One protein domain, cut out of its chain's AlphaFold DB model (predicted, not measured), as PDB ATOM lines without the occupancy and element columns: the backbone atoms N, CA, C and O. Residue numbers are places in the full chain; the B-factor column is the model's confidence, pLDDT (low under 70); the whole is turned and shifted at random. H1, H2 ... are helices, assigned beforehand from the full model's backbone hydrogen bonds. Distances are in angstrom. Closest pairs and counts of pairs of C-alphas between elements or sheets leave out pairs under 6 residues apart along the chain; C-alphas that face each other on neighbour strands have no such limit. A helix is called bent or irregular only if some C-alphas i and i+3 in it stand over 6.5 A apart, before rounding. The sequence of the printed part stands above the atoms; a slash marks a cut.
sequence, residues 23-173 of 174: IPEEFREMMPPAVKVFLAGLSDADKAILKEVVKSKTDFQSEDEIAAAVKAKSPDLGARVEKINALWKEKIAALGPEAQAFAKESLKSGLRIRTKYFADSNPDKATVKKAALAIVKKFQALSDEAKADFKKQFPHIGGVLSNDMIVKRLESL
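This is residues 23 to 173 of the 174 residues of the protein "Nematode fatty acid retinoid binding protein" of Oesophagostomum dentatum (UniProt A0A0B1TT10). Two long helices, H5 and H6, make a V that is joined near residues 92 to 104, and H7 folds back along H6 on the side away from H5. H3 and H4 bridge the open end of the V, H8 and H9 pack at its closed end, H10 packs on H7, and H1 and H2 make a loosely attached opening stretch, of which H2 packs on H5. The printed part has 151 residues with ten named helices, H1 to H10 in order along the chain, and no named strand, and the class is all helix. The whole is compact, with a radius of gyration of the C-alphas of 15.9 A, and spans 44 by 34 by 28 A.

H1, residues 25 to 30, touches no helix. H2, residues 33 to 40, is close to H1 but not clearly touching, with the closest C-alphas, those of Arg 28 and Lys 36, 7.1 A apart. H3 is residues 44 to 56 and is apart from H2. H4, residues 63 to 73, touches residues 49 to 54 of H3, closest at the C-alphas of Val 53 and Ala 69, 6.2 A apart, at a steep tilt of 63 degrees. H5, residues 75 to 93, makes a helical hairpin with H4 at a shallow tilt of 11 degrees; H5 touches it with residues 77 to 85, and the closest C-alphas, those of Lys 71 and Gly 78, are 3.8 A apart. H2 and H5 only just touch, with 3 pairs of C-alphas within 8 A, the closest those of Val 35 and Ile 84 at 7.0 A. H6, residues 97 to 121, is the hub, touching H3, H5, H7 and H8; it is irregular, with C-alphas 118 and 121 lying 7.2 A apart. H5 and H6 are a helical hairpin at a shallow tilt of 32 degrees, touching through residues 92 to 93 and 100 to 104, closest at the C-alphas of Ile 92 and Gln 100, 5.6 A apart. Near its other end H6 touches H3, about perpendicular at 82 degrees, with the C-alphas of Lys 55 and Ala 119 the closest at 5.0 A. H7, residues 125 to 140, runs the opposite way to H6 in a helical hairpin at a shallow tilt of 6 degrees, with the C-alphas of Ser 106 and Ile 135 the closest at 6.3 A. H8, residues 144 to 153, touches residues 98 to 100 of H6, and the closest C-alphas, those of Ala 99 and Ala 146, are 5.0 A apart. H9, residues 155 to 161, makes a helical hairpin with H8, closest at the C-alphas of Lys 151 and Gly 158, 4.6 A apart. H9 and H7 only just touch, with 3 pairs of C-alphas within 8 A, the closest those of Val 136 and Leu 161 at 5.7 A. H10, residues 164 to 171, touches residues 129 to 136 of H7, closest at the C-alphas of Lys 129 and Leu 170, 6.9 A apart. H9 and H10 touch only at the corner, and only just, with 3 pairs of C-alphas within 8 A, the closest those of Val 160 and Ile 166 at 6.8 A. The helix packing is part aligned, part crossed: 4 of 10 touching pairs are at a shallow tilt. Each O i to N i+4 pair is within hydrogen-bond range in H2, H3, H5, H7, H8, H9 and H10, against 1 of 2 in H1, 6 of 7 in H4 and 18 of 21 in H6.

H1 begins at C-alpha 25, (40.419, 54.417, -37.679). From first to last C-alpha H3 is 18.3 A long, H4 15.7 A, H5 26.1 A, H6 34.4 A, H7 22.3 A and H8 14.6 A; H1, H2, H9 and H10 are shorter. H6 begins at C-alpha 97, (15.734, 35.008, -46.701), and H10 ends at C-alpha 171, (42.567, 34.143, -37.596).

The two C-alphas farthest apart, those of Ala 45 and Asp 144, are 44.1 A from each other. The printed part has no cut and no long link; the link from H3 to H4 is short, and the others are tight. The mean pLDDT of the printed part is 78.9, with low confidence in 29 residues, among them residues 23 to 32 and 113 to 125.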
ATOM      1  N   ILE A  23      38.376  53.707 -30.996       50.34
ATOM      2  CA  ILE A  23      38.124  52.762 -32.074       50.34
ATOM      3  C   ILE A  23      39.167  53.037 -33.164       50.34
ATOM      4  O   ILE A  23      39.180  54.147 -33.721       50.34
ATOM      5  N   PRO A  24      40.043  52.066 -33.496       50.09
ATOM      6  CA  PRO A  24      41.034  52.290 -34.541       50.09
ATOM      7  C   PRO A  24      40.365  52.753 -35.845       50.09
ATOM      8  O   PRO A  24      39.246  52.359 -36.160       50.09
ATOM      9  N   GLU A  25      41.016  53.658 -36.571       53.12
ATOM     10  CA  GLU A  25      40.419  54.417 -37.679       53.12
ATOM     11  C   GLU A  25      39.760  53.538 -38.744       53.12
ATOM     12  O   GLU A  25      38.610  53.769 -39.109       53.12
ATOM     13  N   GLU A  26      40.431  52.451 -39.109       46.62
ATOM     14  CA  GLU A  26      39.956  51.431 -40.046       46.62
ATOM     15  C   GLU A  26      38.581  50.863 -39.653       46.62
ATOM     16  O   GLU A  26      37.797  50.448 -40.494       46.62
ATOM     17  N   PHE A  27      38.228  50.875 -38.372       52.34
ATOM     18  CA  PHE A  27      36.932  50.419 -37.874       52.34
ATOM     19  C   PHE A  27      35.877  51.508 -37.860       52.34
ATOM     20  O   PHE A  27      34.704  51.250 -38.136       52.34
ATOM     21  N   ARG A  28      36.293  52.739 -37.560       55.53
ATOM     22  CA  ARG A  28      35.424  53.908 -37.668       55.53
ATOM     23  C   ARG A  28      35.012  54.139 -39.108       55.53
ATOM     24  O   ARG A  28      33.868  54.502 -39.347       55.53
ATOM     25  N   GLU A  29      35.904  53.924 -40.069       56.44
ATOM     26  CA  GLU A  29      35.617  54.109 -41.492       56.44
ATOM     27  C   GLU A  29      34.520  53.180 -42.006       56.44
ATOM     28  O   GLU A  29      33.747  53.580 -42.877       56.44
ATOM     29  N   MET A  30      34.359  52.013 -41.391       50.97
ATOM     30  CA  MET A  30      33.472  50.979 -41.906       50.97
ATOM     31  C   MET A  30      32.149  50.830 -41.146       50.97
ATOM     32  O   MET A  30      31.293  50.023 -41.515       50.97
ATOM     33  N   MET A  31      31.926  51.656 -40.123       62.44
ATOM     34  CA  MET A  31      30.591  51.852 -39.565       62.44
ATOM     35  C   MET A  31      29.665  52.516 -40.591       62.44
ATOM     36  O   MET A  31      30.103  53.420 -41.310       62.44
ATOM     37  N   PRO A  32      28.363  52.179 -40.610       66.31
ATOM     38  CA  PRO A  32      27.387  52.989 -41.324       66.31
ATOM     39  C   PRO A  32      27.474  54.455 -40.859       66.31
ATOM     40  O   PRO A  32      27.578  54.690 -39.650       66.31
ATOM     41  N   PRO A  33      27.393  55.453 -41.760       73.56
ATOM     42  CA  PRO A  33      27.492  56.868 -41.389       73.56
ATOM     43  C   PRO A  33      26.558  57.273 -40.241       73.56
ATOM     44  O   PRO A  33      26.978  57.978 -39.328       73.56
ATOM     45  N   ALA A  34      25.328  56.748 -40.225       71.00
ATOM     46  CA  ALA A  34      24.362  56.989 -39.152       71.00
ATOM     47  C   ALA A  34      24.867  56.539 -37.767       71.00
ATOM     48  O   ALA A  34      24.649  57.233 -36.778       71.00
ATOM     49  N   VAL A  35      25.590  55.415 -37.696       71.62
ATOM     50  CA  VAL A  35      26.188  54.915 -36.448       71.62
ATOM     51  C   VAL A  35      27.345  55.812 -36.012       71.62
ATOM     52  O   VAL A  35      27.456  56.122 -34.829       71.62
ATOM     53  N   LYS A  36      28.168  56.300 -36.951       73.25
ATOM     54  CA  LYS A  36      29.252  57.250 -36.638       73.25
ATOM     55  C   LYS A  36      28.702  58.545 -36.049       73.25
ATOM     56  O   LYS A  36      29.201  59.005 -35.029       73.25
ATOM     57  N   VAL A  37      27.665  59.105 -36.678       78.88
ATOM     58  CA  VAL A  37      26.993  60.325 -36.207       78.88
ATOM     59  C   VAL A  37      26.399  60.112 -34.818       78.88
ATOM     60  O   VAL A  37      26.586  60.957 -33.949       78.88
ATOM     61  N   PHE A  38      25.742  58.971 -34.584       79.31
ATOM     62  CA  PHE A  38      25.218  58.626 -33.265       79.31
ATOM     63  C   PHE A  38      26.324  58.595 -32.205       79.31
ATOM     64  O   PHE A  38      26.226  59.318 -31.221       79.31
ATOM     65  N   LEU A  39      27.398  57.828 -32.430       72.88
ATOM     66  CA  LEU A  39      28.498  57.686 -31.469       72.88
ATOM     67  C   LEU A  39      29.241  59.004 -31.214       72.88
ATOM     68  O   LEU A  39      29.595  59.295 -30.073       72.88
ATOM     69  N   ALA A  40      29.471  59.804 -32.258       77.69
ATOM     70  CA  ALA A  40      30.109  61.113 -32.139       77.69
ATOM     71  C   ALA A  40      29.233  62.128 -31.381       77.69
ATOM     72  O   ALA A  40      29.766  63.032 -30.745       77.69
ATOM     73  N   GLY A  41      27.907  61.969 -31.435       81.50
ATOM     74  CA  GLY A  41      26.938  62.819 -30.745       81.50
ATOM     75  C   GLY A  41      26.619  62.407 -29.303       81.50
ATOM     76  O   GLY A  41      25.748  63.026 -28.697       81.50
ATOM     77  N   LEU A  42      27.266  61.372 -28.751       80.00
ATOM     78  CA  LEU A  42      27.049  60.952 -27.363       80.00
ATOM     79  C   LEU A  42      27.809  61.855 -26.387       80.00
ATOM     80  O   LEU A  42      29.044  61.858 -26.350       80.00
ATOM     81  N   SER A  43      27.058  62.548 -25.533       85.94
ATOM     82  CA  SER A  43      27.612  63.228 -24.360       85.94
ATOM     83  C   SER A  43      28.093  62.223 -23.303       85.94
ATOM     84  O   SER A  43      27.765  61.034 -23.346       85.94
ATOM     85  N   ASP A  44      28.852  62.682 -22.308       82.44
ATOM     86  CA  ASP A  44      29.255  61.807 -21.199       82.44
ATOM     87  C   ASP A  44      28.058  61.373 -20.338       82.44
ATOM     88  O   ASP A  44      28.035  60.242 -19.847       82.44
ATOM     89  N   ALA A  45      27.023  62.215 -20.243       87.69
ATOM     90  CA  ALA A  45      25.746  61.853 -19.634       87.69
ATOM     91  C   ALA A  45      25.031  60.747 -20.428       87.69
ATOM     92  O   ALA A  45      24.574  59.769 -19.836       87.69
ATOM     93  N   ASP A  46      25.003  60.840 -21.765       82.06
ATOM     94  CA  ASP A  46      24.419  59.792 -22.611       82.06
ATOM     95  C   ASP A  46      25.136  58.451 -22.398       82.06
ATOM     96  O   ASP A  46      24.501  57.419 -22.182       82.06
ATOM     97  N   LYS A  47      26.476  58.458 -22.393       79.25
ATOM     98  CA  LYS A  47      27.282  57.250 -22.146       79.25
ATOM     99  C   LYS A  47      27.013  56.657 -20.761       79.25
ATOM    100  O   LYS A  47      26.958  55.434 -20.631       79.25
ATOM    101  N   ALA A  48      26.846  57.498 -19.738       82.81
ATOM    102  CA  ALA A  48      26.522  57.051 -18.386       82.81
ATOM    103  C   ALA A  48      25.160  56.344 -18.338       82.81
ATOM    104  O   ALA A  48      25.068  55.259 -17.765       82.81
ATOM    105  N   ILE A  49      24.145  56.894 -19.012       85.12
ATOM    106  CA  ILE A  49      22.811  56.283 -19.116       85.12
ATOM    107  C   ILE A  49      22.879  54.941 -19.846       85.12
ATOM    108  O   ILE A  49      22.354  53.948 -19.343       85.12
ATOM    109  N   LEU A  50      23.558  54.872 -20.998       79.56
ATOM    110  CA  LEU A  50      23.718  53.616 -21.743       79.56
ATOM    111  C   LEU A  50      24.403  52.543 -20.889       79.56
ATOM    112  O   LEU A  50      23.963  51.396 -20.866       79.56
ATOM    113  N   LYS A  51      25.444  52.918 -20.136       76.00
ATOM    114  CA  LYS A  51      26.118  52.005 -19.205       76.00
ATOM    115  C   LYS A  51      25.178  51.527 -18.101       76.00
ATOM    116  O   LYS A  51      25.166  50.339 -17.798       76.00
ATOM    117  N   GLU A  52      24.413  52.431 -17.498       82.31
ATOM    118  CA  GLU A  52      23.482  52.084 -16.425       82.31
ATOM    119  C   GLU A  52      22.406  51.103 -16.909       82.31
ATOM    120  O   GLU A  52      22.171  50.089 -16.256       82.31
ATOM    121  N   VAL A  53      21.818  51.355 -18.083       83.50
ATOM    122  CA  VAL A  53      20.829  50.456 -18.702       83.50
ATOM    123  C   VAL A  53      21.417  49.076 -18.944       83.50
ATOM    124  O   VAL A  53      20.813  48.067 -18.596       83.50
ATOM    125  N   VAL A  54      22.611  49.002 -19.527       74.69
ATOM    126  CA  VAL A  54      23.184  47.695 -19.843       74.69
ATOM    127  C   VAL A  54      23.623  46.941 -18.580       74.69
ATOM    128  O   VAL A  54      23.630  45.714 -18.563       74.69
ATOM    129  N   LYS A  55      23.923  47.649 -17.487       77.19
ATOM    130  CA  LYS A  55      24.168  47.038 -16.174       77.19
ATOM    131  C   LYS A  55      22.899  46.613 -15.445       77.19
ATOM    132  O   LYS A  55      22.970  45.698 -14.630       77.19
ATOM    133  N   SER A  56      21.757  47.251 -15.705       82.00
ATOM    134  CA  SER A  56      20.514  46.935 -14.994       82.00
ATOM    135  C   SER A  56      19.929  45.577 -15.378       82.00
ATOM    136  O   SER A  56      19.081  45.057 -14.659       82.00
ATOM    137  N   LYS A  57      20.352  45.002 -16.511       76.31
ATOM    138  CA  LYS A  57      19.888  43.698 -16.996       76.31
ATOM    139  C   LYS A  57      20.997  42.983 -17.768       76.31
ATOM    140  O   LYS A  57      21.618  43.556 -18.654       76.31
ATOM    141  N   THR A  58      21.225  41.709 -17.464       67.25
ATOM    142  CA  THR A  58      22.307  40.910 -18.067       67.25
ATOM    143  C   THR A  58      21.892  40.179 -19.350       67.25
ATOM    144  O   THR A  58      22.753  39.686 -20.081       67.25
ATOM    145  N   ASP A  59      20.594  40.133 -19.660       72.75
ATOM    146  CA  ASP A  59      20.001  39.290 -20.701       72.75
ATOM    147  C   ASP A  59      18.992  40.035 -21.598       72.75
ATOM    148  O   ASP A  59      17.887  39.557 -21.862       72.75
ATOM    149  N   PHE A  60      19.363  41.210 -22.111       76.69
ATOM    150  CA  PHE A  60      18.581  41.859 -23.170       76.69
ATOM    151  C   PHE A  60      18.365  40.905 -24.353       76.69
ATOM    152  O   PHE A  60      19.327  40.389 -24.929       76.69
ATOM    153  N   GLN A  61      17.102  40.683 -24.724       80.25
ATOM    154  CA  GLN A  61      16.748  39.757 -25.809       80.25
ATOM    155  C   GLN A  61      16.748  40.438 -27.182       80.25
ATOM    156  O   GLN A  61      16.826  39.764 -28.212       80.25
ATOM    157  N   SER A  62      16.667  41.770 -27.208       78.56
ATOM    158  CA  SER A  62      16.615  42.559 -28.434       78.56
ATOM    159  C   SER A  62      17.133  43.983 -28.234       78.56
ATOM    160  O   SER A  62      17.207  44.490 -27.115       78.56
ATOM    161  N   GLU A  63      17.436  44.652 -29.347       77.31
ATOM    162  CA  GLU A  63      17.746  46.086 -29.358       77.31
ATOM    163  C   GLU A  63      16.547  46.954 -28.939       77.31
ATOM    164  O   GLU A  63      16.739  48.060 -28.438       77.31
ATOM    165  N   ASP A  64      15.315  46.465 -29.113       82.94
ATOM    166  CA  ASP A  64      14.103  47.187 -28.712       82.94
ATOM    167  C   ASP A  64      13.967  47.256 -27.191       82.94
ATOM    168  O   ASP A  64      13.583  48.292 -26.655       82.94
ATOM    169  N   GLU A  65      14.339  46.185 -26.482       84.75
ATOM    170  CA  GLU A  65      14.374  46.201 -25.017       84.75
ATOM    171  C   GLU A  65      15.397  47.216 -24.493       84.75
ATOM    172  O   GLU A  65      15.120  47.923 -23.523       84.75
ATOM    173  N   ILE A  66      16.559  47.323 -25.149       82.50
ATOM    174  CA  ILE A  66      17.559  48.344 -24.811       82.50
ATOM    175  C   ILE A  66      16.983  49.732 -25.072       82.50
ATOM    176  O   ILE A  66      17.037  50.586 -24.192       82.50
ATOM    177  N   ALA A  67      16.407  49.963 -26.253       85.00
ATOM    178  CA  ALA A  67      15.838  51.255 -26.614       85.00
ATOM    179  C   ALA A  67      14.757  51.704 -25.622       85.00
ATOM    180  O   ALA A  67      14.794  52.841 -25.156       85.00
ATOM    181  N   ALA A  68      13.856  50.800 -25.231       89.31
ATOM    182  CA  ALA A  68      12.826  51.068 -24.234       89.31
ATOM    183  C   ALA A  68      13.425  51.417 -22.860       89.31
ATOM    184  O   ALA A  68      13.020  52.401 -22.240       89.31
ATOM    185  N   ALA A  69      14.429  50.661 -22.404       87.50
ATOM    186  CA  ALA A  69      15.097  50.918 -21.128       87.50
ATOM    187  C   ALA A  69      15.882  52.243 -21.125       87.50
ATOM    188  O   ALA A  69      15.865  52.976 -20.135       87.50
ATOM    189  N   VAL A  70      16.519  52.597 -22.246       88.19
ATOM    190  CA  VAL A  70      17.170  53.903 -22.434       88.19
ATOM    191  C   VAL A  70      16.136  55.023 -22.440       88.19
ATOM    192  O   VAL A  70      16.317  56.012 -21.735       88.19
ATOM    193  N   LYS A  71      15.030  54.861 -23.170       91.62
ATOM    194  CA  LYS A  71      13.951  55.853 -23.274       91.62
ATOM    195  C   LYS A  71      13.289  56.153 -21.931       91.62
ATOM    196  O   LYS A  71      12.944  57.302 -21.677       91.62
ATOM    197  N   ALA A  72      13.177  55.152 -21.056       94.69
ATOM    198  CA  ALA A  72      12.681  55.325 -19.691       94.69
ATOM    199  C   ALA A  72      13.585  56.228 -18.825       94.69
ATOM    200  O   ALA A  72      13.100  56.849 -17.884       94.69
ATOM    201  N   LYS A  73      14.884  56.321 -19.140       93.12
ATOM    202  CA  LYS A  73      15.852  57.185 -18.438       93.12
ATOM    203  C   LYS A  73      16.091  58.519 -19.138       93.12
ATOM    204  O   LYS A  73      16.270  59.536 -18.479       93.12
ATOM    205  N   SER A  74      16.117  58.512 -20.466       94.25
ATOM    206  CA  SER A  74      16.273  59.695 -21.307       94.25
ATOM    207  C   SER A  74      15.463  59.514 -22.590       94.25
ATOM    208  O   SER A  74      15.889  58.776 -23.485       94.25
ATOM    209  N   PRO A  75      14.301  60.181 -22.704       95.69
ATOM    210  CA  PRO A  75      13.453  60.086 -23.888       95.69
ATOM    211  C   PRO A  75      14.169  60.475 -25.186       95.69
ATOM    212  O   PRO A  75      14.004  59.798 -26.200       95.69
ATOM    213  N   ASP A  76      15.002  61.520 -25.144       93.88
ATOM    214  CA  ASP A  76      15.786  61.984 -26.295       93.88
ATOM    215  C   ASP A  76      16.820  60.939 -26.747       93.88
ATOM    216  O   ASP A  76      16.880  60.571 -27.923       93.88
ATOM    217  N   LEU A  77      17.603  60.398 -25.808       86.19
ATOM    218  CA  LEU A  77      18.588  59.365 -26.125       86.19
ATOM    219  C   LEU A  77      17.909  58.077 -26.601       86.19
ATOM    220  O   LEU A  77      18.373  57.452 -27.554       86.19
ATOM    221  N   GLY A  78      16.782  57.711 -25.987       85.12
ATOM    222  CA  GLY A  78      15.954  56.586 -26.410       85.12
ATOM    223  C   GLY A  78      15.486  56.732 -27.855       85.12
ATOM    224  O   GLY A  78      15.654  55.803 -28.641       85.12
ATOM    225  N   ALA A  79      14.999  57.912 -28.248       90.12
ATOM    226  CA  ALA A  79      14.601  58.191 -29.628       90.12
ATOM    227  C   ALA A  79      15.782  58.098 -30.614       90.12
ATOM    228  O   ALA A  79      15.641  57.559 -31.717       90.12
ATOM    229  N   ARG A  80      16.978  58.564 -30.217       85.19
ATOM    230  CA  ARG A  80      18.207  58.402 -31.015       85.19
ATOM    231  C   ARG A  80      18.578  56.922 -31.202       85.19
ATOM    232  O   ARG A  80      18.944  56.534 -32.312       85.19
ATOM    233  N   VAL A  81      18.439  56.092 -30.163       82.44
ATOM    234  CA  VAL A  81      18.662  54.632 -30.234       82.44
ATOM    235  C   VAL A  81      17.607  53.946 -31.111       82.44
ATOM    236  O   VAL A  81      17.965  53.176 -32.003       82.44
ATOM    237  N   GLU A  82      16.321  54.269 -30.939       85.19
ATOM    238  CA  GLU A  82      15.217  53.748 -31.762       85.19
ATOM    239  C   GLU A  82      15.447  54.024 -33.254       85.19
ATOM    240  O   GLU A  82      15.246  53.139 -34.087       85.19
ATOM    241  N   LYS A  83      15.939  55.222 -33.599       84.94
ATOM    242  CA  LYS A  83      16.264  55.588 -34.983       84.94
ATOM    243  C   LYS A  83      17.334  54.679 -35.588       84.94
ATOM    244  O   LYS A  83      17.190  54.247 -36.729       84.94
ATOM    245  N   ILE A  84      18.397  54.365 -34.845       80.06
ATOM    246  CA  ILE A  84      19.430  53.430 -35.314       80.06
ATOM    247  C   ILE A  84      18.840  52.028 -35.483       80.06
ATOM    248  O   ILE A  84      19.051  51.402 -36.521       80.06
ATOM    249  N   ASN A  85      18.045  51.559 -34.520       79.69
ATOM    250  CA  ASN A  85      17.407  50.243 -34.586       79.69
ATOM    251  C   ASN A  85      16.471  50.109 -35.793       79.69
ATOM    252  O   ASN A  85      16.494  49.085 -36.476       79.69
ATOM    253  N   ALA A  86      15.685  51.146 -36.085       84.00
ATOM    254  CA  ALA A  86      14.797  51.186 -37.241       84.00
ATOM    255  C   ALA A  86      15.575  51.066 -38.562       84.00
ATOM    256  O   ALA A  86      15.217  50.239 -39.398       84.00
ATOM    257  N   LEU A  87      16.688  51.798 -38.711       80.38
ATOM    258  CA  LEU A  87      17.542  51.718 -39.903       80.38
ATOM    259  C   LEU A  87      18.104  50.307 -40.128       80.38
ATOM    260  O   LEU A  87      18.160  49.824 -41.259       80.38
ATOM    261  N   TRP A  88      18.521  49.625 -39.058       78.50
ATOM    262  CA  TRP A  88      18.979  48.237 -39.150       78.50
ATOM    263  C   TRP A  88      17.847  47.286 -39.535       78.50
ATOM    264  O   TRP A  88      18.033  46.446 -40.414       78.50
ATOM    265  N   LYS A  89      16.672  47.427 -38.913       84.50
ATOM    266  CA  LYS A  89      15.490  46.615 -39.227       84.50
ATOM    267  C   LYS A  89      15.057  46.772 -40.679       84.50
ATOM    268  O   LYS A  89      14.809  45.764 -41.329       84.50
ATOM    269  N   GLU A  90      15.021  48.001 -41.186       87.94
ATOM    270  CA  GLU A  90      14.677  48.305 -42.576       87.94
ATOM    271  C   GLU A  90      15.637  47.606 -43.548       87.94
ATOM    272  O   GLU A  90      15.207  46.853 -44.421       87.94
ATOM    273  N   LYS A  91      16.950  47.758 -43.337       84.81
ATOM    274  CA  LYS A  91      17.963  47.107 -44.178       84.81
ATOM    275  C   LYS A  91      17.888  45.583 -44.132       84.81
ATOM    276  O   LYS A  91      18.097  44.938 -45.150       84.81
ATOM    277  N   ILE A  92      17.589  45.006 -42.969       86.81
ATOM    278  CA  ILE A  92      17.415  43.555 -42.805       86.81
ATOM    279  C   ILE A  92      16.126  43.072 -43.471       86.81
ATOM    280  O   ILE A  92      16.103  41.988 -44.049       86.81
ATOM    281  N   ALA A  93      15.048  43.850 -43.401       92.38
ATOM    282  CA  ALA A  93      13.786  43.526 -44.059       92.38
ATOM    283  C   ALA A  93      13.919  43.524 -45.590       92.38
ATOM    284  O   ALA A  93      13.241  42.746 -46.248       92.38
ATOM    285  N   ALA A  94      14.825  44.341 -46.136       94.31
ATOM    286  CA  ALA A  94      15.116  44.416 -47.566       94.31
ATOM    287  C   ALA A  94      16.025  43.288 -48.102       94.31
ATOM    288  O   ALA A  94      16.295  43.264 -49.303       94.31
ATOM    289  N   LEU A  95      16.521  42.394 -47.239       94.06
ATOM    290  CA  LEU A  95      17.323  41.234 -47.634       94.06
ATOM    291  C   LEU A  95      16.448  40.038 -48.020       94.06
ATOM    292  O   LEU A  95      15.390  39.803 -47.432       94.06
ATOM    293  N   GLY A  96      16.960  39.215 -48.930       96.25
ATOM    294  CA  GLY A  96      16.460  37.872 -49.187       96.25
ATOM    295  C   GLY A  96      16.611  36.950 -47.964       96.25
ATOM    296  O   GLY A  96      17.397  37.236 -47.055       96.25
ATOM    297  N   PRO A  97      15.881  35.819 -47.915       97.44
ATOM    298  CA  PRO A  97      15.734  35.008 -46.701       97.44
ATOM    299  C   PRO A  97      17.053  34.553 -46.058       97.44
ATOM    300  O   PRO A  97      17.206  34.626 -44.840       97.44
ATOM    301  N   GLU A  98      18.020  34.118 -46.867       96.88
ATOM    302  CA  GLU A  98      19.305  33.600 -46.386       96.88
ATOM    303  C   GLU A  98      20.182  34.711 -45.782       96.88
ATOM    304  O   GLU A  98      20.618  34.620 -44.630       96.88
ATOM    305  N   ALA A  99      20.368  35.812 -46.518       93.62
ATOM    306  CA  ALA A  99      21.105  36.979 -46.039       93.62
ATOM    307  C   ALA A  99      20.428  37.604 -44.806       93.62
ATOM    308  O   ALA A  99      21.102  38.041 -43.868       93.62
ATOM    309  N   GLN A 100      19.093  37.608 -44.771       93.50
ATOM    310  CA  GLN A 100      18.318  38.085 -43.633       93.50
ATOM    311  C   GLN A 100      18.549  37.225 -42.381       93.50
ATOM    312  O   GLN A 100      18.733  37.773 -41.289       93.50
ATOM    313  N   ALA A 101      18.541  35.896 -42.518       93.88
ATOM    314  CA  ALA A 101      18.816  34.977 -41.414       93.88
ATOM    315  C   ALA A 101      20.222  35.212 -40.845       93.88
ATOM    316  O   ALA A 101      20.382  35.377 -39.631       93.88
ATOM    317  N   PHE A 102      21.216  35.344 -41.726       90.56
ATOM    318  CA  PHE A 102      22.579  35.702 -41.349       90.56
ATOM    319  C   PHE A 102      22.656  37.039 -40.597       90.56
ATOM    320  O   PHE A 102      23.300  37.126 -39.545       90.56
ATOM    321  N   ALA A 103      21.980  38.080 -41.091       86.31
ATOM    322  CA  ALA A 103      21.999  39.402 -40.470       86.31
ATOM    323  C   ALA A 103      21.376  39.391 -39.062       86.31
ATOM    324  O   ALA A 103      21.959  39.935 -38.120       86.31
ATOM    325  N   LYS A 104      20.229  38.718 -38.891       85.50
ATOM    326  CA  LYS A 104      19.551  38.563 -37.591       85.50
ATOM    327  C   LYS A 104      20.430  37.826 -36.577       85.50
ATOM    328  O   LYS A 104      20.554  38.257 -35.429       85.50
ATOM    329  N   GLU A 105      21.076  36.741 -36.994       84.88
ATOM    330  CA  GLU A 105      21.944  35.964 -36.107       84.88
ATOM    331  C   GLU A 105      23.229  36.722 -35.731       84.88
ATOM    332  O   GLU A 105      23.682  36.675 -34.578       84.88
ATOM    333  N   SER A 106      23.785  37.476 -36.681       81.25
ATOM    334  CA  SER A 106      24.947  38.337 -36.452       81.25
ATOM    335  C   SER A 106      24.631  39.453 -35.455       81.25
ATOM    336  O   SER A 106      25.420  39.693 -34.540       81.25
ATOM    337  N   LEU A 107      23.450  40.078 -35.553       75.62
ATOM    338  CA  LEU A 107      22.996  41.076 -34.579       75.62
ATOM    339  C   LEU A 107      22.836  40.491 -33.177       75.62
ATOM    340  O   LEU A 107      23.323  41.094 -32.222       75.62
ATOM    341  N   LYS A 108      22.219  39.310 -33.042       77.56
ATOM    342  CA  LYS A 108      22.058  38.634 -31.743       77.56
ATOM    343  C   LYS A 108      23.409  38.292 -31.111       77.56
ATOM    344  O   LYS A 108      23.614  38.500 -29.915       77.56
ATOM    345  N   SER A 109      24.347  37.797 -31.920       73.38
ATOM    346  CA  SER A 109      25.717  37.511 -31.473       73.38
ATOM    347  C   SER A 109      26.445  38.785 -31.042       73.38
ATOM    348  O   SER A 109      27.107  38.794 -30.003       73.38
ATOM    349  N   GLY A 110      26.262  39.871 -31.797       70.25
ATOM    350  CA  GLY A 110      26.764  41.199 -31.461       70.25
ATOM    351  C   GLY A 110      26.214  41.720 -30.130       70.25
ATOM    352  O   GLY A 110      26.969  42.104 -29.240       70.25
ATOM    353  N   LEU A 111      24.894  41.670 -29.961       72.38
ATOM    354  CA  LEU A 111      24.199  42.119 -28.757       72.38
ATOM    355  C   LEU A 111      24.736  41.423 -27.503       72.38
ATOM    356  O   LEU A 111      25.098  42.087 -26.534       72.38
ATOM    357  N   ARG A 112      24.884  40.095 -27.546       71.81
ATOM    358  CA  ARG A 112      25.387  39.309 -26.409       71.81
ATOM    359  C   ARG A 112      26.782  39.730 -25.949       71.81
ATOM    360  O   ARG A 112      27.103  39.599 -24.771       71.81
ATOM    361  N   ILE A 113      27.645  40.160 -26.865       68.00
ATOM    362  CA  ILE A 113      29.007  40.551 -26.497       68.00
ATOM    363  C   ILE A 113      29.040  42.013 -26.046       68.00
ATOM    364  O   ILE A 113      29.747  42.302 -25.083       68.00
ATOM    365  N   ARG A 114      28.219  42.904 -26.634       65.88
ATOM    366  CA  ARG A 114      28.018  44.270 -26.116       65.88
ATOM    367  C   ARG A 114      27.633  44.240 -24.655       65.88
ATOM    368  O   ARG A 114      28.298  44.857 -23.834       65.88
ATOM    369  N   THR A 115      26.564  43.516 -24.334       66.06
ATOM    370  CA  THR A 115      26.011  43.525 -22.979       66.06
ATOM    371  C   THR A 115      27.035  43.049 -21.955       66.06
ATOM    372  O   THR A 115      27.185  43.665 -20.904       66.06
ATOM    373  N   LYS A 116      27.850  42.051 -22.313       66.00
ATOM    374  CA  LYS A 116      29.003  41.621 -21.512       66.00
ATOM    375  C   LYS A 116      30.058  42.717 -21.331       66.00
ATOM    376  O   LYS A 116      30.524  42.921 -20.211       66.00
ATOM    377  N   TYR A 117      30.427  43.436 -22.388       58.94
ATOM    378  CA  TYR A 117      31.390  44.541 -22.300       58.94
ATOM    379  C   TYR A 117      30.950  45.648 -21.335       58.94
ATOM    380  O   TYR A 117      31.749  46.110 -20.523       58.94
ATOM    381  N   PHE A 118      29.685  46.055 -21.403       55.03
ATOM    382  CA  PHE A 118      29.125  47.102 -20.543       55.03
ATOM    383  C   PHE A 118      28.881  46.649 -19.094       55.03
ATOM    384  O   PHE A 118      28.934  47.477 -18.181       55.03
ATOM    385  N   ALA A 119      28.643  45.355 -18.862       60.97
ATOM    386  CA  ALA A 119      28.450  44.768 -17.533       60.97
ATOM    387  C   ALA A 119      29.761  44.618 -16.723       60.97
ATOM    388  O   ALA A 119      29.843  43.772 -15.841       60.97
ATOM    389  N   ASP A 120      30.802  45.396 -17.047       56.69
ATOM    390  CA  ASP A 120      32.170  45.320 -16.501       56.69
ATOM    391  C   ASP A 120      32.849  43.935 -16.629       56.69
ATOM    392  O   ASP A 120      33.922  43.718 -16.071       56.69
ATOM    393  N   SER A 121      32.286  42.999 -17.408       56.34
ATOM    394  CA  SER A 121      32.880  41.666 -17.600       56.34
ATOM    395  C   SER A 121      33.987  41.625 -18.657       56.34
ATOM    396  O   SER A 121      34.581  40.566 -18.838       56.34
ATOM    397  N   ASN A 122      34.229  42.759 -19.342       59.78
ATOM    398  CA  ASN A 122      35.270  43.007 -20.350       59.78
ATOM    399  C   ASN A 122      35.758  41.707 -21.018       59.78
ATOM    400  O   ASN A 122      36.834  41.220 -20.660       59.78
ATOM    401  N   PRO A 123      34.943  41.088 -21.898       60.41
ATOM    402  CA  PRO A 123      35.222  39.754 -22.406       60.41
ATOM    403  C   PRO A 123      36.630  39.698 -22.989       60.41
ATOM    404  O   PRO A 123      37.073  40.621 -23.678       60.41
ATOM    405  N   ASP A 124      37.333  38.610 -22.683       66.94
ATOM    406  CA  ASP A 124      38.700  38.423 -23.143       66.94
ATOM    407  C   ASP A 124      38.797  38.463 -24.679       66.94
ATOM    408  O   ASP A 124      37.830  38.248 -25.426       66.94
ATOM    409  N   LYS A 125      40.003  38.763 -25.170       66.00
ATOM    410  CA  LYS A 125      40.281  38.864 -26.609       66.00
ATOM    411  C   LYS A 125      39.889  37.587 -27.356       66.00
ATOM    412  O   LYS A 125      39.362  37.674 -28.464       66.00
ATOM    413  N   ALA A 126      40.079  36.422 -26.734       73.00
ATOM    414  CA  ALA A 126      39.740  35.124 -27.305       73.00
ATOM    415  C   ALA A 126      38.228  34.974 -27.551       73.00
ATOM    416  O   ALA A 126      37.811  34.486 -28.603       73.00
ATOM    417  N   THR A 127      37.390  35.450 -26.632       71.19
ATOM    418  CA  THR A 127      35.926  35.432 -26.736       71.19
ATOM    419  C   THR A 127      35.451  36.311 -27.886       71.19
ATOM    420  O   THR A 127      34.602  35.892 -28.680       71.19
ATOM    421  N   VAL A 128      36.025  37.507 -28.017       68.81
ATOM    422  CA  VAL A 128      35.711  38.418 -29.126       68.81
ATOM    423  C   VAL A 128      36.181  37.854 -30.458       68.81
ATOM    424  O   VAL A 128      35.397  37.819 -31.407       68.81
ATOM    425  N   LYS A 129      37.415  37.341 -30.523       71.31
ATOM    426  CA  LYS A 129      37.962  36.669 -31.709       71.31
ATOM    427  C   LYS A 129      37.071  35.507 -32.142       71.31
ATOM    428  O   LYS A 129      36.714  35.407 -33.312       71.31
ATOM    429  N   LYS A 130      36.658  34.646 -31.208       76.31
ATOM    430  CA  LYS A 130      35.804  33.486 -31.498       76.31
ATOM    431  C   LYS A 130      34.469  33.897 -32.111       76.31
ATOM    432  O   LYS A 130      34.023  33.285 -33.078       76.31
ATOM    433  N   ALA A 131      33.830  34.927 -31.567       72.38
ATOM    434  CA  ALA A 131      32.580  35.431 -32.118       72.38
ATOM    435  C   ALA A 131      32.759  36.078 -33.493       72.38
ATOM    436  O   ALA A 131      31.935  35.882 -34.385       72.38
ATOM    437  N   ALA A 132      33.860  36.804 -33.667       72.75
ATOM    438  CA  ALA A 132      34.238  37.407 -34.928       72.75
ATOM    439  C   ALA A 132      34.420  36.343 -36.025       72.75
ATOM    440  O   ALA A 132      33.765  36.392 -37.065       72.75
ATOM    441  N   LEU A 133      35.214  35.308 -35.749       76.94
ATOM    442  CA  LEU A 133      35.416  34.192 -36.670       76.94
ATOM    443  C   LEU A 133      34.121  33.425 -36.954       76.94
ATOM    444  O   LEU A 133      33.903  32.989 -38.081       76.94
ATOM    445  N   ALA A 134      33.230  33.290 -35.967       81.94
ATOM    446  CA  ALA A 134      31.930  32.662 -36.182       81.94
ATOM    447  C   ALA A 134      31.066  33.440 -37.191       81.94
ATOM    448  O   ALA A 134      30.399  32.820 -38.017       81.94
ATOM    449  N   ILE A 135      31.095  34.776 -37.155       80.44
ATOM    450  CA  ILE A 135      30.383  35.623 -38.124       80.44
ATOM    451  C   ILE A 135      31.028  35.517 -39.513       80.44
ATOM    452  O   ILE A 135      30.307  35.327 -40.490       80.44
ATOM    453  N   VAL A 136      32.363  35.558 -39.606       82.75
ATOM    454  CA  VAL A 136      33.088  35.376 -40.879       82.75
ATOM    455  C   VAL A 136      32.747  34.034 -41.519       82.75
ATOM    456  O   VAL A 136      32.323  33.995 -42.671       82.75
ATOM    457  N   LYS A 137      32.859  32.941 -40.758       88.06
ATOM    458  CA  LYS A 137      32.579  31.591 -41.254       88.06
ATOM    459  C   LYS A 137      31.155  31.472 -41.793       88.06
ATOM    460  O   LYS A 137      30.942  30.866 -42.836       88.06
ATOM    461  N   LYS A 138      30.178  32.059 -41.096       90.00
ATOM    462  CA  LYS A 138      28.778  32.053 -41.538       90.00
ATOM    463  C   LYS A 138      28.574  32.858 -42.808       90.00
ATOM    464  O   LYS A 138      27.884  32.381 -43.693       90.00
ATOM    465  N   PHE A 139      29.202  34.026 -42.917       88.00
ATOM    466  CA  PHE A 139      29.143  34.827 -44.135       88.00
ATOM    467  C   PHE A 139      29.766  34.099 -45.332       88.00
ATOM    468  O   PHE A 139      29.195  34.085 -46.417       88.00
ATOM    469  N   GLN A 140      30.923  33.463 -45.141       90.00
ATOM    470  CA  GLN A 140      31.597  32.692 -46.190       90.00
ATOM    471  C   GLN A 140      30.784  31.473 -46.641       90.00
ATOM    472  O   GLN A 140      30.859  31.105 -47.813       90.00
ATOM    473  N   ALA A 141      29.991  30.887 -45.740       95.19
ATOM    474  CA  ALA A 141      29.104  29.765 -46.030       95.19
ATOM    475  C   ALA A 141      27.808  30.156 -46.764       95.19
ATOM    476  O   ALA A 141      27.087  29.260 -47.194       95.19
ATOM    477  N   LEU A 142      27.508  31.454 -46.903       95.38
ATOM    478  CA  LEU A 142      26.350  31.912 -47.669       95.38
ATOM    479  C   LEU A 142      26.507  31.614 -49.165       95.38
ATOM    480  O   LEU A 142      27.630  31.609 -49.687       95.38
ATOM    481  N   SER A 143      25.378  31.463 -49.858       97.62
ATOM    482  CA  SER A 143      25.331  31.488 -51.324       97.62
ATOM    483  C   SER A 143      25.921  32.788 -51.884       97.62
ATOM    484  O   SER A 143      25.958  33.827 -51.211       97.62
ATOM    485  N   ASP A 144      26.405  32.750 -53.125       96.88
ATOM    486  CA  ASP A 144      26.974  33.938 -53.766       96.88
ATOM    487  C   ASP A 144      25.908  35.023 -53.964       96.88
ATOM    488  O   ASP A 144      26.179  36.211 -53.760       96.88
ATOM    489  N   GLU A 145      24.667  34.614 -54.231       96.38
ATOM    490  CA  GLU A 145      23.494  35.481 -54.288       96.38
ATOM    491  C   GLU A 145      23.238  36.157 -52.936       96.38
ATOM    492  O   GLU A 145      23.084  37.380 -52.877       96.38
ATOM    493  N   ALA A 146      23.253  35.402 -51.832       96.56
ATOM    494  CA  ALA A 146      23.047  35.958 -50.496       96.56
ATOM    495  C   ALA A 146      24.194  36.880 -50.061       96.56
ATOM    496  O   ALA A 146      23.950  37.907 -49.422       96.56
ATOM    497  N   LYS A 147      25.446  36.580 -50.434       95.00
ATOM    498  CA  LYS A 147      26.584  37.488 -50.204       95.00
ATOM    499  C   LYS A 147      26.418  38.791 -50.979       95.00
ATOM    500  O   LYS A 147      26.688  39.858 -50.424       95.00
ATOM    501  N   ALA A 148      26.009  38.722 -52.246       95.25
ATOM    502  CA  ALA A 148      25.789  39.897 -53.086       95.25
ATOM    503  C   ALA A 148      24.636  40.763 -52.556       95.25
ATOM    504  O   ALA A 148      24.787  41.979 -52.424       95.25
ATOM    505  N   ASP A 149      23.525  40.137 -52.170       94.19
ATOM    506  CA  ASP A 149      22.378  40.818 -51.574       94.19
ATOM    507  C   ASP A 149      22.732  41.465 -50.224       94.19
ATOM    508  O   ASP A 149      22.482  42.655 -50.000       94.19
ATOM    509  N   PHE A 150      23.449  40.742 -49.356       89.75
ATOM    510  CA  PHE A 150      23.957  41.301 -48.104       89.75
ATOM    511  C   PHE A 150      24.861  42.516 -48.341       89.75
ATOM    512  O   PHE A 150      24.688  43.548 -47.691       89.75
ATOM    513  N   LYS A 151      25.799  42.436 -49.294       89.75
ATOM    514  CA  LYS A 151      26.679  43.557 -49.669       89.75
ATOM    515  C   LYS A 151      25.903  44.755 -50.202       89.75
ATOM    516  O   LYS A 151      26.307  45.883 -49.948       89.75
ATOM    517  N   LYS A 152      24.788  44.548 -50.901       91.00
ATOM    518  CA  LYS A 152      23.950  45.650 -51.386       91.00
ATOM    519  C   LYS A 152      23.361  46.459 -50.227       91.00
ATOM    520  O   LYS A 152      23.392  47.687 -50.261       91.00
ATOM    521  N   GLN A 153      22.868  45.789 -49.184       85.94
ATOM    522  CA  GLN A 153      22.275  46.472 -48.025       85.94
ATOM    523  C   GLN A 153      23.320  46.963 -47.014       85.94
ATOM    524  O   GLN A 153      23.146  48.023 -46.396       85.94
ATOM    525  N   PHE A 154      24.419  46.220 -46.876       81.31
ATOM    526  CA  PHE A 154      25.497  46.440 -45.914       81.31
ATOM    527  C   PHE A 154      26.875  46.458 -46.598       81.31
ATOM    528  O   PHE A 154      27.726  45.622 -46.284       81.31
ATOM    529  N   PRO A 155      27.150  47.421 -47.499       79.31
ATOM    530  CA  PRO A 155      28.346  47.407 -48.349       79.31
ATOM    531  C   PRO A 155      29.652  47.403 -47.561       79.31
ATOM    532  O   PRO A 155      30.568  46.654 -47.889       79.31
ATOM    533  N   HIS A 156      29.724  48.163 -46.468       73.62
ATOM    534  CA  HIS A 156      30.925  48.207 -45.634       73.62
ATOM    535  C   HIS A 156      31.181  46.884 -44.894       73.62
ATOM    536  O   HIS A 156      32.305  46.393 -44.876       73.62
ATOM    537  N   ILE A 157      30.138  46.268 -44.326       75.38
ATOM    538  CA  ILE A 157      30.273  45.013 -43.568       75.38
ATOM    539  C   ILE A 157      30.545  43.856 -44.523       75.38
ATOM    540  O   ILE A 157      31.467  43.076 -44.305       75.38
ATOM    541  N   GLY A 158      29.784  43.773 -45.616       79.38
ATOM    542  CA  GLY A 158      29.989  42.764 -46.647       79.38
ATOM    543  C   GLY A 158      31.365  42.877 -47.307       79.38
ATOM    544  O   GLY A 158      31.971  41.850 -47.610       79.38
ATOM    545  N   GLY A 159      31.887  44.097 -47.475       77.19
ATOM    546  CA  GLY A 159      33.243  44.344 -47.967       77.19
ATOM    547  C   GLY A 159      34.317  43.717 -47.081       77.19
ATOM    548  O   GLY A 159      35.231  43.077 -47.590       77.19
ATOM    549  N   VAL A 160      34.175  43.810 -45.758       73.88
ATOM    550  CA  VAL A 160      35.170  43.227 -44.849       73.88
ATOM    551  C   VAL A 160      35.035  41.738 -44.663       73.88
ATOM    552  O   VAL A 160      36.042  41.037 -44.673       73.88
ATOM    553  N   LEU A 161      33.812  41.230 -44.549       77.81
ATOM    554  CA  LEU A 161      33.607  39.786 -44.458       77.81
ATOM    555  C   LEU A 161      34.068  39.053 -45.734       77.81
ATOM    556  O   LEU A 161      34.242  37.840 -45.710       77.81
ATOM    557  N   SER A 162      34.299  39.795 -46.825       81.25
ATOM    558  CA  SER A 162      34.868  39.297 -48.084       81.25
ATOM    559  C   SER A 162      36.352  39.610 -48.275       81.25
ATOM    560  O   SER A 162      36.894  39.298 -49.330       81.25
ATOM    561  N   ASN A 163      37.005  40.285 -47.326       79.81
ATOM    562  CA  ASN A 163      38.403  40.669 -47.461       79.81
ATOM    563  C   ASN A 163      39.301  39.616 -46.802       79.81
ATOM    564  O   ASN A 163      39.471  39.601 -45.580       79.81
ATOM    565  N   ASP A 164      39.917  38.772 -47.627       79.88
ATOM    566  CA  ASP A 164      40.771  37.666 -47.181       79.88
ATOM    567  C   ASP A 164      41.935  38.110 -46.291       79.88
ATOM    568  O   ASP A 164      42.321  37.387 -45.374       79.88
ATOM    569  N   MET A 165      42.496  39.301 -46.521       72.06
ATOM    570  CA  MET A 165      43.574  39.827 -45.683       72.06
ATOM    571  C   MET A 165      43.066  40.136 -44.270       72.06
ATOM    572  O   MET A 165      43.732  39.796 -43.290       72.06
ATOM    573  N   ILE A 166      41.881  40.742 -44.155       69.19
ATOM    574  CA  ILE A 166      41.270  41.043 -42.855       69.19
ATOM    575  C   ILE A 166      40.884  39.744 -42.136       69.19
ATOM    576  O   ILE A 166      41.144  39.609 -40.940       69.19
ATOM    577  N   VAL A 167      40.325  38.771 -42.859       72.38
ATOM    578  CA  VAL A 167      39.958  37.460 -42.301       72.38
ATOM    579  C   VAL A 167      41.185  36.704 -41.789       72.38
ATOM    580  O   VAL A 167      41.213  36.331 -40.619       72.38
ATOM    581  N   LYS A 168      42.238  36.558 -42.602       76.12
ATOM    582  CA  LYS A 168      43.481  35.878 -42.190       76.12
ATOM    583  C   LYS A 168      44.127  36.543 -40.982       76.12
ATOM    584  O   LYS A 168      44.639  35.875 -40.087       76.12
ATOM    585  N   ARG A 169      44.077  37.873 -40.926       67.25
ATOM    586  CA  ARG A 169      44.587  38.618 -39.779       67.25
ATOM    587  C   ARG A 169      43.759  38.387 -38.520       67.25
ATOM    588  O   ARG A 169      44.332  38.344 -37.440       67.25
ATOM    589  N   LEU A 170      42.439  38.250 -38.634       68.25
ATOM    590  CA  LEU A 170      41.585  37.877 -37.508       68.25
ATOM    591  C   LEU A 170      41.904  36.456 -37.016       68.25
ATOM    592  O   LEU A 170      41.909  36.215 -35.812       68.25
ATOM    593  N   GLU A 171      42.191  35.524 -37.925       73.06
ATOM    594  CA  GLU A 171      42.567  34.143 -37.596       73.06
ATOM    595  C   GLU A 171      43.903  34.060 -36.847       73.06
ATOM    596  O   GLU A 171      44.018  33.280 -35.898       73.06
ATOM    597  N   SER A 172      44.874  34.905 -37.200       73.25
ATOM    598  CA  SER A 172      46.238  34.892 -36.653       73.25
ATOM    599  C   SER A 172      46.400  35.570 -35.283       73.25
ATOM    600  O   SER A 172      47.523  35.877 -34.892       73.25
ATOM    601  N   LEU A 173      45.310  35.910 -34.592       64.44
ATOM    602  CA  LEU A 173      45.374  36.635 -33.318       64.44
ATOM    603  C   LEU A 173      45.501  35.729 -32.106       64.44
ATOM    604  O   LEU A 173      44.645  34.873 -31.916       64.44
TER     605      LEU A 173